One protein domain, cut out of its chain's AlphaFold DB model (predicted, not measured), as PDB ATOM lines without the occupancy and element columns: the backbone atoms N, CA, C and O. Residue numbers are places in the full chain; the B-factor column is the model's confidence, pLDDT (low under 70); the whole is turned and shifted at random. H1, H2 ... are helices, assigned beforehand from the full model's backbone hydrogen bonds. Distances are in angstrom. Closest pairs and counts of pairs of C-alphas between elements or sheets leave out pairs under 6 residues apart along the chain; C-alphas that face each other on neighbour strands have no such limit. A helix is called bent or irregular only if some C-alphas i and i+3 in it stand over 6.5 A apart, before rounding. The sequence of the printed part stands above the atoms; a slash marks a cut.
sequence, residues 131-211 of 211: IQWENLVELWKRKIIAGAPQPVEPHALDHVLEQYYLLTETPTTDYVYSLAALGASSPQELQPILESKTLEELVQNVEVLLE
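AT A GLANCE: This is residues 131 to 211 of the 211 residues of the protein "LON domain containing protein" of Nitrosopumilus sp. H13 (UniProt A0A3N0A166). The longest helix, H1, packs with H3 and H5 in a small bundle of three helices that run the same way, their centres set in a triangle. The short H4 folds back the opposite way beside H5 and H3 on the side away from H1, while H2 sits at the other end of the long axis, turned steeply to H1 and touching no helix. The printed part has 81 residues with five named helices, H1 to H5 in chain order, and no named strand; its class is all helix. It is compact, with a radius of gyration of the C-alphas of 12.2 A and spans of 36 by 28 by 19 A.

IN THESE COORDINATES: H1 is residues 131 to 147, 24.5 A from C-alpha 131 at (13.380, 22.393, 58.004) to C-alpha 147 at (25.524, 5.715, 44.864). H3 is residues 173 to 183, 15.4 A long. H5 is residues 199 to 210, 16.3 A long, ending with C-alpha 210 at (19.478, 14.898, 45.372). H4 is residues 187 to 194; it is irregular, but only just, with C-alphas 189 and 192 6.9 A apart. H2 is residues 154 to 163, 15.6 A long; it is neither bent nor irregular, but only just: C-alphas 154 and 157 are 6.5 A apart.

HOW THE PARTS SIT: H1 touches H3 at a shallow tilt of 14 degrees, the same way; the closest C-alphas, of Trp 140 and Gly 183, are 6.0 A apart. H1, with residues 136 to 143 alone, touches H5, with residues 206 to 210 alone, at a shallow tilt of 23 degrees, the same way; the closest C-alphas are those of Trp 140 and Leu 210, 5.4 A. H3 and H5 touch at a shallow tilt of 15 degrees, the same way, the C-alphas of Ala 180 and Val 206 coming closest at 5.9 A. H4 and H5 form a helical hairpin at a shallow tilt of 21 degrees, closest at the C-alphas of Ile 193 and Leu 202, 5.7 A. H3 and H4 form another, but only just touch, with 3 pairs of C-alphas within 8 A; the closest are those of Ala 181 and Leu 190, 7.2 A. H1 and H4 are apart. H2 is close to H1 but not clearly touching, at a steep tilt of 61 degrees; the C-alphas of Lys 141 and Leu 157 are 6.9 A apart. H2 and H3 are only just apart, 8.3 A at the closest. Every O i to N i+4 pair is within hydrogen-bond range in H1, H3 and H5, against 5 of 6 in H2 and 1 of 4 in H4, where 4 of 5 O i to N i+3 pairs are.

THE WHOLE: The two C-alphas farthest apart are those of Gln 150 and Lys 197, 37.1 A. The printed part has no cut and ends at residue 211, the chain's last. The links from H3 to H4 and H4 to H5 are tight, those from H1 to H2 and H2 to H3 short; no link is long. The mean pLDDT of the printed part is 94.4, and no printed residue is under 70.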
ATOM      1  N   ILE A 131      14.127  23.574  58.467       96.50
ATOM      2  CA  ILE A 131      13.380  22.393  58.004       96.50
ATOM      3  C   ILE A 131      13.733  22.046  56.550       96.50
ATOM      4  O   ILE A 131      13.967  20.885  56.230       96.50
ATOM      5  N   GLN A 132      13.779  23.042  55.657       96.06
ATOM      6  CA  GLN A 132      14.186  22.814  54.265       96.06
ATOM      7  C   GLN A 132      15.635  22.333  54.190       96.06
ATOM      8  O   GLN A 132      15.933  21.397  53.456       96.06
ATOM      9  N   TRP A 133      16.525  22.941  54.972       97.31
ATOM     10  CA  TRP A 133      17.930  22.554  55.011       97.31
ATOM     11  C   TRP A 133      18.136  21.113  55.486       97.31
ATOM     12  O   TRP A 133      18.829  20.346  54.822       97.31
ATOM     13  N   GLU A 134      17.497  20.723  56.588       97.25
ATOM     14  CA  GLU A 134      17.550  19.356  57.115       97.25
ATOM     15  C   GLU A 134      17.037  18.340  56.087       97.25
ATOM     16  O   GLU A 134      17.660  17.297  55.890       97.25
ATOM     17  N   ASN A 135      15.962  18.671  55.362       97.69
ATOM     18  CA  ASN A 135      15.455  17.824  54.282       97.69
ATOM     19  C   ASN A 135      16.482  17.653  53.152       97.69
ATOM     20  O   ASN A 135      16.722  16.525  52.723       97.69
ATOM     21  N   LEU A 136      17.119  18.739  52.696       98.06
ATOM     22  CA  LEU A 136      18.160  18.672  51.664       98.06
ATOM     23  C   LEU A 136      19.352  17.819  52.117       98.06
ATOM     24  O   LEU A 136      19.852  16.995  51.353       98.06
ATOM     25  N   VAL A 137      19.796  17.980  53.366       97.50
ATOM     26  CA  VAL A 137      20.892  17.183  53.932       97.50
ATOM     27  C   VAL A 137      20.527  15.697  53.983       97.50
ATOM     28  O   VAL A 137      21.353  14.853  53.634       97.50
ATOM     29  N   GLU A 138      19.295  15.356  54.361       97.00
ATOM     30  CA  GLU A 138      18.818  13.969  54.369       97.00
ATOM     31  C   GLU A 138      18.724  13.368  52.961       97.00
ATOM     32  O   GLU A 138      19.130  12.219  52.761       97.00
ATOM     33  N   LEU A 139      18.245  14.130  51.970       98.00
ATOM     34  CA  LEU A 139      18.263  13.710  50.563       98.00
ATOM     35  C   LEU A 139      19.698  13.460  50.090       98.00
ATOM     36  O   LEU A 139      19.998  12.388  49.564       98.00
ATOM     37  N   TRP A 140      20.614  14.386  50.382       97.56
ATOM     38  CA  TRP A 140      22.029  14.229  50.058       97.56
ATOM     39  C   TRP A 140      22.623  12.963  50.675       97.56
ATOM     40  O   TRP A 140      23.215  12.154  49.959       97.56
ATOM     41  N   LYS A 141      22.404  12.720  51.975       96.00
ATOM     42  CA  LYS A 141      22.883  11.497  52.637       96.00
ATOM     43  C   LYS A 141      22.359  10.243  51.939       96.00
ATOM     44  O   LYS A 141      23.134   9.324  51.675       96.00
ATOM     45  N   ARG A 142      21.065  10.205  51.601       95.69
ATOM     46  CA  ARG A 142      20.445   9.070  50.896       95.69
ATOM     47  C   ARG A 142      21.059   8.846  49.519       95.69
ATOM     48  O   ARG A 142      21.430   7.709  49.231       95.69
ATOM     49  N   LYS A 143      21.217   9.899  48.709       95.31
ATOM     50  CA  LYS A 143      21.842   9.808  47.381       95.31
ATOM     51  C   LYS A 143      23.265   9.271  47.467       95.31
ATOM     52  O   LYS A 143      23.606   8.332  46.749       95.31
ATOM     53  N   ILE A 144      24.087   9.810  48.372       94.75
ATOM     54  CA  ILE A 144      25.478   9.363  48.530       94.75
ATOM     55  C   ILE A 144      25.546   7.899  48.976       94.75
ATOM     56  O   ILE A 144      26.339   7.138  48.427       94.75
ATOM     57  N   ILE A 145      24.697   7.469  49.916       94.25
ATOM     58  CA  ILE A 145      24.632   6.061  50.345       94.25
ATOM     59  C   ILE A 145      24.198   5.156  49.186       94.25
ATOM     60  O   ILE A 145      24.789   4.096  48.990       94.25
ATOM     61  N   ALA A 146      23.189   5.562  48.413       92.94
ATOM     62  CA  ALA A 146      22.673   4.781  47.292       92.94
ATOM     63  C   ALA A 146      23.684   4.655  46.139       92.94
ATOM     64  O   ALA A 146      23.747   3.611  45.491       92.94
ATOM     65  N   GLY A 147      24.483   5.698  45.893       90.69
ATOM     66  CA  GLY A 147      25.524   5.715  44.864       90.69
ATOM     67  C   GLY A 147      26.859   5.096  45.292       90.69
ATOM     68  O   GLY A 147      27.748   4.919  44.455       90.69
ATOM     69  N   ALA A 148      27.036   4.771  46.575       90.50
ATOM     70  CA  ALA A 148      28.308   4.280  47.081       90.50
ATOM     71  C   ALA A 148      28.578   2.823  46.654       90.50
ATOM     72  O   ALA A 148      27.726   1.949  46.819       90.50
ATOM     73  N   PRO A 149      29.797   2.502  46.175       90.19
ATOM     74  CA  PRO A 149      30.156   1.137  45.785       90.19
ATOM     75  C   PRO A 149      30.308   0.190  46.986       90.19
ATOM     76  O   PRO A 149      30.371  -1.027  46.816       90.19
ATOM     77  N   GLN A 150      30.425   0.743  48.196       89.50
ATOM     78  CA  GLN A 150      30.569   0.022  49.455       89.50
ATOM     79  C   GLN A 150      29.675   0.668  50.519       89.50
ATOM     80  O   GLN A 150      29.381   1.860  50.405       89.50
ATOM     81  N   PRO A 151      29.267  -0.080  51.561       90.62
ATOM     82  CA  PRO A 151      28.512   0.483  52.672       90.62
ATOM     83  C   PRO A 151      29.224   1.698  53.272       90.62
ATOM     84  O   PRO A 151      30.406   1.630  53.608       90.62
ATOM     85  N   VAL A 152      28.494   2.805  53.397       90.44
ATOM     86  CA  VAL A 152      28.998   4.039  54.003       90.44
ATOM     87  C   VAL A 152      28.687   4.011  55.494       90.44
ATOM     88  O   VAL A 152      27.538   3.820  55.893       90.44
ATOM     89  N   GLU A 153      29.711   4.208  56.321       87.94
ATOM     90  CA  GLU A 153      29.540   4.338  57.768       87.94
ATOM     91  C   GLU A 153      28.722   5.599  58.102       87.94
ATOM     92  O   GLU A 153      29.018   6.663  57.550       87.94
ATOM     93  N   PRO A 154      27.752   5.542  59.037       74.56
ATOM     94  CA  PRO A 154      26.848   6.664  59.315       74.56
ATOM     95  C   PRO A 154      27.551   8.002  59.596       74.56
ATOM     96  O   PRO A 154      27.129   9.041  59.100       74.56
ATOM     97  N   HIS A 155      28.666   7.971  60.331       86.50
ATOM     98  CA  HIS A 155      29.411   9.171  60.732       86.50
ATOM     99  C   HIS A 155      30.324   9.730  59.628       86.50
ATOM    100  O   HIS A 155      30.789  10.863  59.728       86.50
ATOM    101  N   ALA A 156      30.609   8.959  58.571       91.56
ATOM    102  CA  ALA A 156      31.507   9.405  57.506       91.56
ATOM    103  C   ALA A 156      30.926  10.607  56.747       91.56
ATOM    104  O   ALA A 156      31.660  11.518  56.373       91.56
ATOM    105  N   LEU A 157      29.605  10.628  56.559       93.69
ATOM    106  CA  LEU A 157      28.913  11.722  55.882       93.69
ATOM    107  C   LEU A 157      28.849  12.987  56.739       93.69
ATOM    108  O   LEU A 157      29.015  14.081  56.208       93.69
ATOM    109  N   ASP A 158      28.691  12.847  58.056       93.62
ATOM    110  CA  ASP A 158      28.714  13.994  58.969       93.62
ATOM    111  C   ASP A 158      30.085  14.681  58.970       93.62
ATOM    112  O   ASP A 158      30.147  15.907  58.953       93.62
ATOM    113  N   HIS A 159      31.183  13.923  58.876       93.44
ATOM    114  CA  HIS A 159      32.522  14.504  58.719       93.44
ATOM    115  C   HIS A 159      32.694  15.280  57.410       93.44
ATOM    116  O   HIS A 159      33.376  16.305  57.389       93.44
ATOM    117  N   VAL A 160      32.075  14.825  56.315       94.44
ATOM    118  CA  VAL A 160      32.068  15.589  55.060       94.44
ATOM    119  C   VAL A 160      31.314  16.900  55.264       94.44
ATOM    120  O   VAL A 160      31.846  17.958  54.942       94.44
ATOM    121  N   LEU A 161      30.114  16.859  55.848       95.69
ATOM    122  CA  LEU A 161      29.341  18.071  56.129       95.69
ATOM    123  C   LEU A 161      30.113  19.035  57.041       95.69
ATOM    124  O   LEU A 161      30.148  20.232  56.775       95.69
ATOM    125  N   GLU A 162      30.792  18.528  58.070       94.50
ATOM    126  CA  GLU A 162      31.629  19.317  58.977       94.50
ATOM    127  C   GLU A 162      32.783  20.017  58.243       94.50
ATOM    128  O   GLU A 162      32.995  21.216  58.433       94.50
ATOM    129  N   GLN A 163      33.488  19.310  57.349       93.88
ATOM    130  CA  GLN A 163      34.600  19.863  56.566       93.88
ATOM    131  C   GLN A 163      34.182  21.076  55.719       93.88
ATOM    132  O   GLN A 163      34.984  21.989  55.512       93.88
ATOM    133  N   TYR A 164      32.942  21.085  55.227       93.06
ATOM    134  CA  TYR A 164      32.383  22.174  54.423       93.06
ATOM    135  C   TYR A 164      31.497  23.133  55.236       93.06
ATOM    136  O   TYR A 164      30.823  23.976  54.649       93.06
ATOM    137  N   TYR A 165      31.519  23.043  56.573       93.94
ATOM    138  CA  TYR A 165      30.728  23.880  57.488       93.94
ATOM    139  C   TYR A 165      29.203  23.784  57.278       93.94
ATOM    140  O   TYR A 165      28.466  24.735  57.525       93.94
ATOM    141  N   LEU A 166      28.726  22.619  56.837       95.19
ATOM    142  CA  LEU A 166      27.322  22.337  56.522       95.19
ATOM    143  C   LEU A 166      26.535  21.761  57.714       95.19
ATOM    144  O   LEU A 166      25.313  21.632  57.647       95.19
ATOM    145  N   LEU A 167      27.203  21.457  58.831       92.94
ATOM    146  CA  LEU A 167      26.545  21.195  60.115       92.94
ATOM    147  C   LEU A 167      26.185  22.531  60.780       92.94
ATOM    148  O   LEU A 167      26.945  23.066  61.584       92.94
ATOM    149  N   THR A 168      25.045  23.098  60.389       91.94
ATOM    150  CA  THR A 168      24.632  24.451  60.779       91.94
ATOM    151  C   THR A 168      23.148  24.524  61.116       91.94
ATOM    152  O   THR A 168      22.324  23.851  60.500       91.94
ATOM    153  N   GLU A 169      22.812  25.400  62.062       92.75
ATOM    154  CA  GLU A 169      21.431  25.785  62.377       92.75
ATOM    155  C   GLU A 169      20.996  27.068  61.644       92.75
ATOM    156  O   GLU A 169      19.826  27.447  61.683       92.75
ATOM    157  N   THR A 170      21.923  27.749  60.955       92.81
ATOM    158  CA  THR A 170      21.662  28.981  60.195       92.81
ATOM    159  C   THR A 170      22.074  28.791  58.734       92.81
ATOM    160  O   THR A 170      23.134  29.279  58.322       92.81
ATOM    161  N   PRO A 171      21.293  28.034  57.944       93.25
ATOM    162  CA  PRO A 171      21.641  27.737  56.567       93.25
ATOM    163  C   PRO A 171      21.559  28.977  55.670       93.25
ATOM    164  O   PRO A 171      20.653  29.804  55.799       93.25
ATOM    165  N   THR A 172      22.504  29.091  54.738       92.31
ATOM    166  CA  THR A 172      22.561  30.159  53.732       92.31
ATOM    167  C   THR A 172      22.394  29.580  52.330       92.31
ATOM    168  O   THR A 172      22.509  28.372  52.116       92.31
ATOM    169  N   THR A 173      22.152  30.443  51.347       91.88
ATOM    170  CA  THR A 173      22.138  30.058  49.929       91.88
ATOM    171  C   THR A 173      23.472  29.476  49.464       91.88
ATOM    172  O   THR A 173      23.480  28.484  48.738       91.88
ATOM    173  N   ASP A 174      24.601  29.988  49.958       91.06
ATOM    174  CA  ASP A 174      25.931  29.423  49.682       91.06
ATOM    175  C   ASP A 174      26.064  27.963  50.136       91.06
ATOM    176  O   ASP A 174      26.712  27.148  49.469       91.06
ATOM    177  N   TYR A 175      25.433  27.598  51.254       94.62
ATOM    178  CA  TYR A 175      25.430  26.216  51.730       94.62
ATOM    179  C   TYR A 175      24.574  25.304  50.857       94.62
ATOM    180  O   TYR A 175      24.950  24.153  50.650       94.62
ATOM    181  N   VAL A 176      23.487  25.816  50.275       95.75
ATOM    182  CA  VAL A 176      22.685  25.079  49.285       95.75
ATOM    183  C   VAL A 176      23.514  24.780  48.035       95.75
ATOM    184  O   VAL A 176      23.580  23.624  47.617       95.75
ATOM    185  N   TYR A 177      24.235  25.768  47.496       94.44
ATOM    186  CA  TYR A 177      25.163  25.540  46.381       94.44
ATOM    187  C   TYR A 177      26.279  24.552  46.741       94.44
ATOM    188  O   TYR A 177      26.622  23.682  45.941       94.44
ATOM    189  N   SER A 178      26.830  24.657  47.952       95.00
ATOM    190  CA  SER A 178      27.889  23.763  48.431       95.00
ATOM    191  C   SER A 178      27.398  22.321  48.552       95.00
ATOM    192  O   SER A 178      28.068  21.404  48.081       95.00
ATOM    193  N   LEU A 179      26.209  22.110  49.120       97.25
ATOM    194  CA  LEU A 179      25.596  20.790  49.238       97.25
ATOM    195  C   LEU A 179      25.298  20.186  47.860       97.25
ATOM    196  O   LEU A 179      25.589  19.014  47.623       97.25
ATOM    197  N   ALA A 180      24.789  20.994  46.929       97.38
ATOM    198  CA  ALA A 180      24.548  20.559  45.561       97.38
ATOM    199  C   ALA A 180      25.846  20.136  44.855       97.38
ATOM    200  O   ALA A 180      25.892  19.080  44.229       97.38
ATOM    201  N   ALA A 181      26.930  20.901  45.023       95.25
ATOM    202  CA  ALA A 181      28.247  20.549  44.495       95.25
ATOM    203  C   ALA A 181      28.801  19.242  45.092       95.25
ATOM    204  O   ALA A 181      29.463  18.489  44.383       95.25
ATOM    205  N   LEU A 182      28.513  18.946  46.365       95.88
ATOM    206  CA  LEU A 182      28.869  17.668  46.997       95.88
ATOM    207  C   LEU A 182      28.001  16.495  46.524       95.88
ATOM    208  O   LEU A 182      28.427  15.348  46.638       95.88
ATOM    209  N   GLY A 183      26.773  16.756  46.072       95.75
ATOM    210  CA  GLY A 183      25.823  15.738  45.610       95.75
ATOM    211  C   GLY A 183      25.846  15.473  44.103       95.75
ATOM    212  O   GLY A 183      25.298  14.463  43.658       95.75
ATOM    213  N   ALA A 184      26.430  16.369  43.309       96.75
ATOM    214  CA  ALA A 184      26.461  16.260  41.856       96.75
ATOM    215  C   ALA A 184      27.448  15.183  41.391       96.75
ATOM    216  O   ALA A 184      28.610  15.174  41.798       96.75
ATOM    217  N   SER A 185      27.017  14.305  40.481       94.19
ATOM    218  CA  SER A 185      27.921  13.312  39.867       94.19
ATOM    219  C   SER A 185      28.597  13.827  38.596       94.19
ATOM    220  O   SER A 185      29.582  13.255  38.127       94.19
ATOM    221  N   SER A 186      28.077  14.913  38.027       94.31
ATOM    222  CA  SER A 186      28.594  15.540  36.816       94.31
ATOM    223  C   SER A 186      28.323  17.050  36.813       94.31
ATOM    224  O   SER A 186      27.370  17.502  37.450       94.31
ATOM    225  N   PRO A 187      29.112  17.859  36.078       93.06
ATOM    226  CA  PRO A 187      28.841  19.290  35.927       93.06
ATOM    227  C   PRO A 187      27.465  19.602  35.316       93.06
ATOM    228  O   PRO A 187      26.902  20.654  35.593       93.06
ATOM    229  N   GLN A 188      26.912  18.691  34.508       94.44
ATOM    230  CA  GLN A 188      25.604  18.845  33.868       94.44
ATOM    231  C   GLN A 188      24.464  18.929  34.890       94.44
ATOM    232  O   GLN A 188      23.528  19.697  34.688       94.44
ATOM    233  N   GLU A 189      24.561  18.198  36.004       96.12
ATOM    234  CA  GLU A 189      23.572  18.259  37.092       96.12
ATOM    235  C   GLU A 189      23.536  19.637  37.768       96.12
ATOM    236  O   GLU A 189      22.505  20.031  38.302       96.12
ATOM    237  N   LEU A 190      24.635  20.396  37.718       96.56
ATOM    238  CA  LEU A 190      24.734  21.721  38.337       96.56
ATOM    239  C   LEU A 190      24.199  22.848  37.446       96.56
ATOM    240  O   LEU A 190      23.962  23.947  37.944       96.56
ATOM    241  N   GLN A 191      23.994  22.603  36.149       96.12
ATOM    242  CA  GLN A 191      23.548  23.646  35.224       96.12
ATOM    243  C   GLN A 191      22.162  24.220  35.597       96.12
ATOM    244  O   GLN A 191      22.060  25.443  35.693       96.12
ATOM    245  N   PRO A 192      21.122  23.416  35.917       96.56
ATOM    246  CA  PRO A 192      19.822  23.954  36.348       96.56
ATOM    247  C   PRO A 192      19.894  24.750  37.660       96.56
ATOM    248  O   PRO A 192      19.176  25.729  37.857       96.56
ATOM    249  N   ILE A 193      20.796  24.354  38.561       96.56
ATOM    250  CA  ILE A 193      21.039  25.048  39.830       96.56
ATOM    251  C   ILE A 193      21.638  26.432  39.572       96.56
ATOM    252  O   ILE A 193      21.175  27.414  40.143       96.56
ATOM    253  N   LEU A 194      22.617  26.527  38.669       95.06
ATOM    254  CA  LEU A 194      23.212  27.801  38.265       95.06
ATOM    255  C   LEU A 194      22.209  28.721  37.543       95.06
ATOM    256  O   LEU A 194      22.301  29.940  37.647       95.06
ATOM    257  N   GLU A 195      21.253  28.141  36.817       95.06
ATOM    258  CA  GLU A 195      20.211  28.856  36.066       95.06
ATOM    259  C   GLU A 195      19.018  29.310  36.925       95.06
ATOM    260  O   GLU A 195      18.131  30.010  36.426       95.06
ATOM    261  N   SER A 196      18.991  28.933  38.206       95.00
ATOM    262  CA  SER A 196      17.914  29.288  39.132       95.00
ATOM    263  C   SER A 196      17.858  30.801  39.354       95.00
ATOM    264  O   SER A 196      18.884  31.456  39.524       95.00
ATOM    265  N   LYS A 197      16.650  31.377  39.356       91.81
ATOM    266  CA  LYS A 197      16.441  32.832  39.505       91.81
ATOM    267  C   LYS A 197      15.865  33.215  40.857       91.81
ATOM    268  O   LYS A 197      15.885  34.385  41.231       91.81
ATOM    269  N   THR A 198      15.314  32.244  41.575       93.31
ATOM    270  CA  THR A 198      14.697  32.436  42.885       93.31
ATOM    271  C   THR A 198      15.174  31.370  43.860       93.31
ATOM    272  O   THR A 198      15.637  30.304  43.455       93.31
ATOM    273  N   LEU A 199      15.031  31.641  45.159       93.81
ATOM    274  CA  LEU A 199      15.368  30.666  46.196       93.81
ATOM    275  C   LEU A 199      14.518  29.395  46.088       93.81
ATOM    276  O   LEU A 199      15.018  28.304  46.333       93.81
ATOM    277  N   GLU A 200      13.249  29.533  45.712       94.50
ATOM    278  CA  GLU A 200      12.333  28.403  45.537       94.50
ATOM    279  C   GLU A 200      12.783  27.497  44.386       94.50
ATOM    280  O   GLU A 200      12.914  26.292  44.578       94.50
ATOM    281  N   GLU A 201      13.115  28.079  43.227       95.50
ATOM    282  CA  GLU A 201      13.685  27.335  42.094       95.50
ATOM    283  C   GLU A 201      15.018  26.673  42.460       95.50
ATOM    284  O   GLU A 201      15.226  25.506  42.136       95.50
ATOM    285  N   LEU A 202      15.899  27.394  43.165       96.19
ATOM    286  CA  LEU A 202      17.186  26.866  43.616       96.19
ATOM    287  C   LEU A 202      16.988  25.627  44.493       96.19
ATOM    288  O   LEU A 202      17.572  24.582  44.217       96.19
ATOM    289  N   VAL A 203      16.157  25.730  45.531       96.62
ATOM    290  CA  VAL A 203      15.881  24.611  46.440       96.62
ATOM    291  C   VAL A 203      15.257  23.448  45.674       96.62
ATOM    292  O   VAL A 203      15.743  22.329  45.803       96.62
ATOM    293  N   GLN A 204      14.267  23.705  44.816       97.06
ATOM    294  CA  GLN A 204      13.606  22.660  44.036       97.06
ATOM    295  C   GLN A 204      14.572  21.925  43.097       97.06
ATOM    296  O   GLN A 204      14.510  20.702  42.980       97.06
ATOM    297  N   ASN A 205      15.473  22.648  42.427       97.94
ATOM    298  CA  ASN A 205      16.469  22.051  41.540       97.94
ATOM    299  C   ASN A 205      17.512  21.238  42.315       97.94
ATOM    300  O   ASN A 205      17.967  20.204  41.826       97.94
ATOM    301  N   VAL A 206      17.873  21.667  43.529       98.06
ATOM    302  CA  VAL A 206      18.747  20.882  44.408       98.06
ATOM    303  C   VAL A 206      18.029  19.640  44.934       98.06
ATOM    304  O   VAL A 206      18.643  18.582  44.960       98.06
ATOM    305  N   GLU A 207      16.741  19.711  45.278       97.88
ATOM    306  CA  GLU A 207      15.948  18.521  45.619       97.88
ATOM    307  C   GLU A 207      15.955  17.512  44.467       97.88
ATOM    308  O   GLU A 207      16.336  16.367  44.679       97.88
ATOM    309  N   VAL A 208      15.658  17.951  43.238       97.81
ATOM    310  CA  VAL A 208      15.689  17.093  42.038       97.81
ATOM    311  C   VAL A 208      17.074  16.497  41.794       97.81
ATOM    312  O   VAL A 208      17.184  15.350  41.369       97.81
ATOM    313  N   LEU A 209      18.145  17.253  42.052       97.56
ATOM    314  CA  LEU A 209      19.503  16.723  41.969       97.56
ATOM    315  C   LEU A 209      19.744  15.633  43.020       97.56
ATOM    316  O   LEU A 209      20.495  14.701  42.742       97.56
ATOM    317  N   LEU A 210      19.196  15.771  44.228       97.00
ATOM    318  CA  LEU A 210      19.478  14.898  45.372       97.00
ATOM    319  C   LEU A 210      18.516  13.702  45.512       97.00
ATOM    320  O   LEU A 210      18.780  12.839  46.349       97.00
ATOM    321  N   GLU A 211      17.439  13.640  44.730       92.31
ATOM    322  CA  GLU A 211      16.547  12.472  44.601       92.31
ATOM    323  C   GLU A 211      17.167  11.328  43.778       92.31
ATOM    324  O   GLU A 211      16.946  10.156  44.173       92.31
TER     325      GLU A 211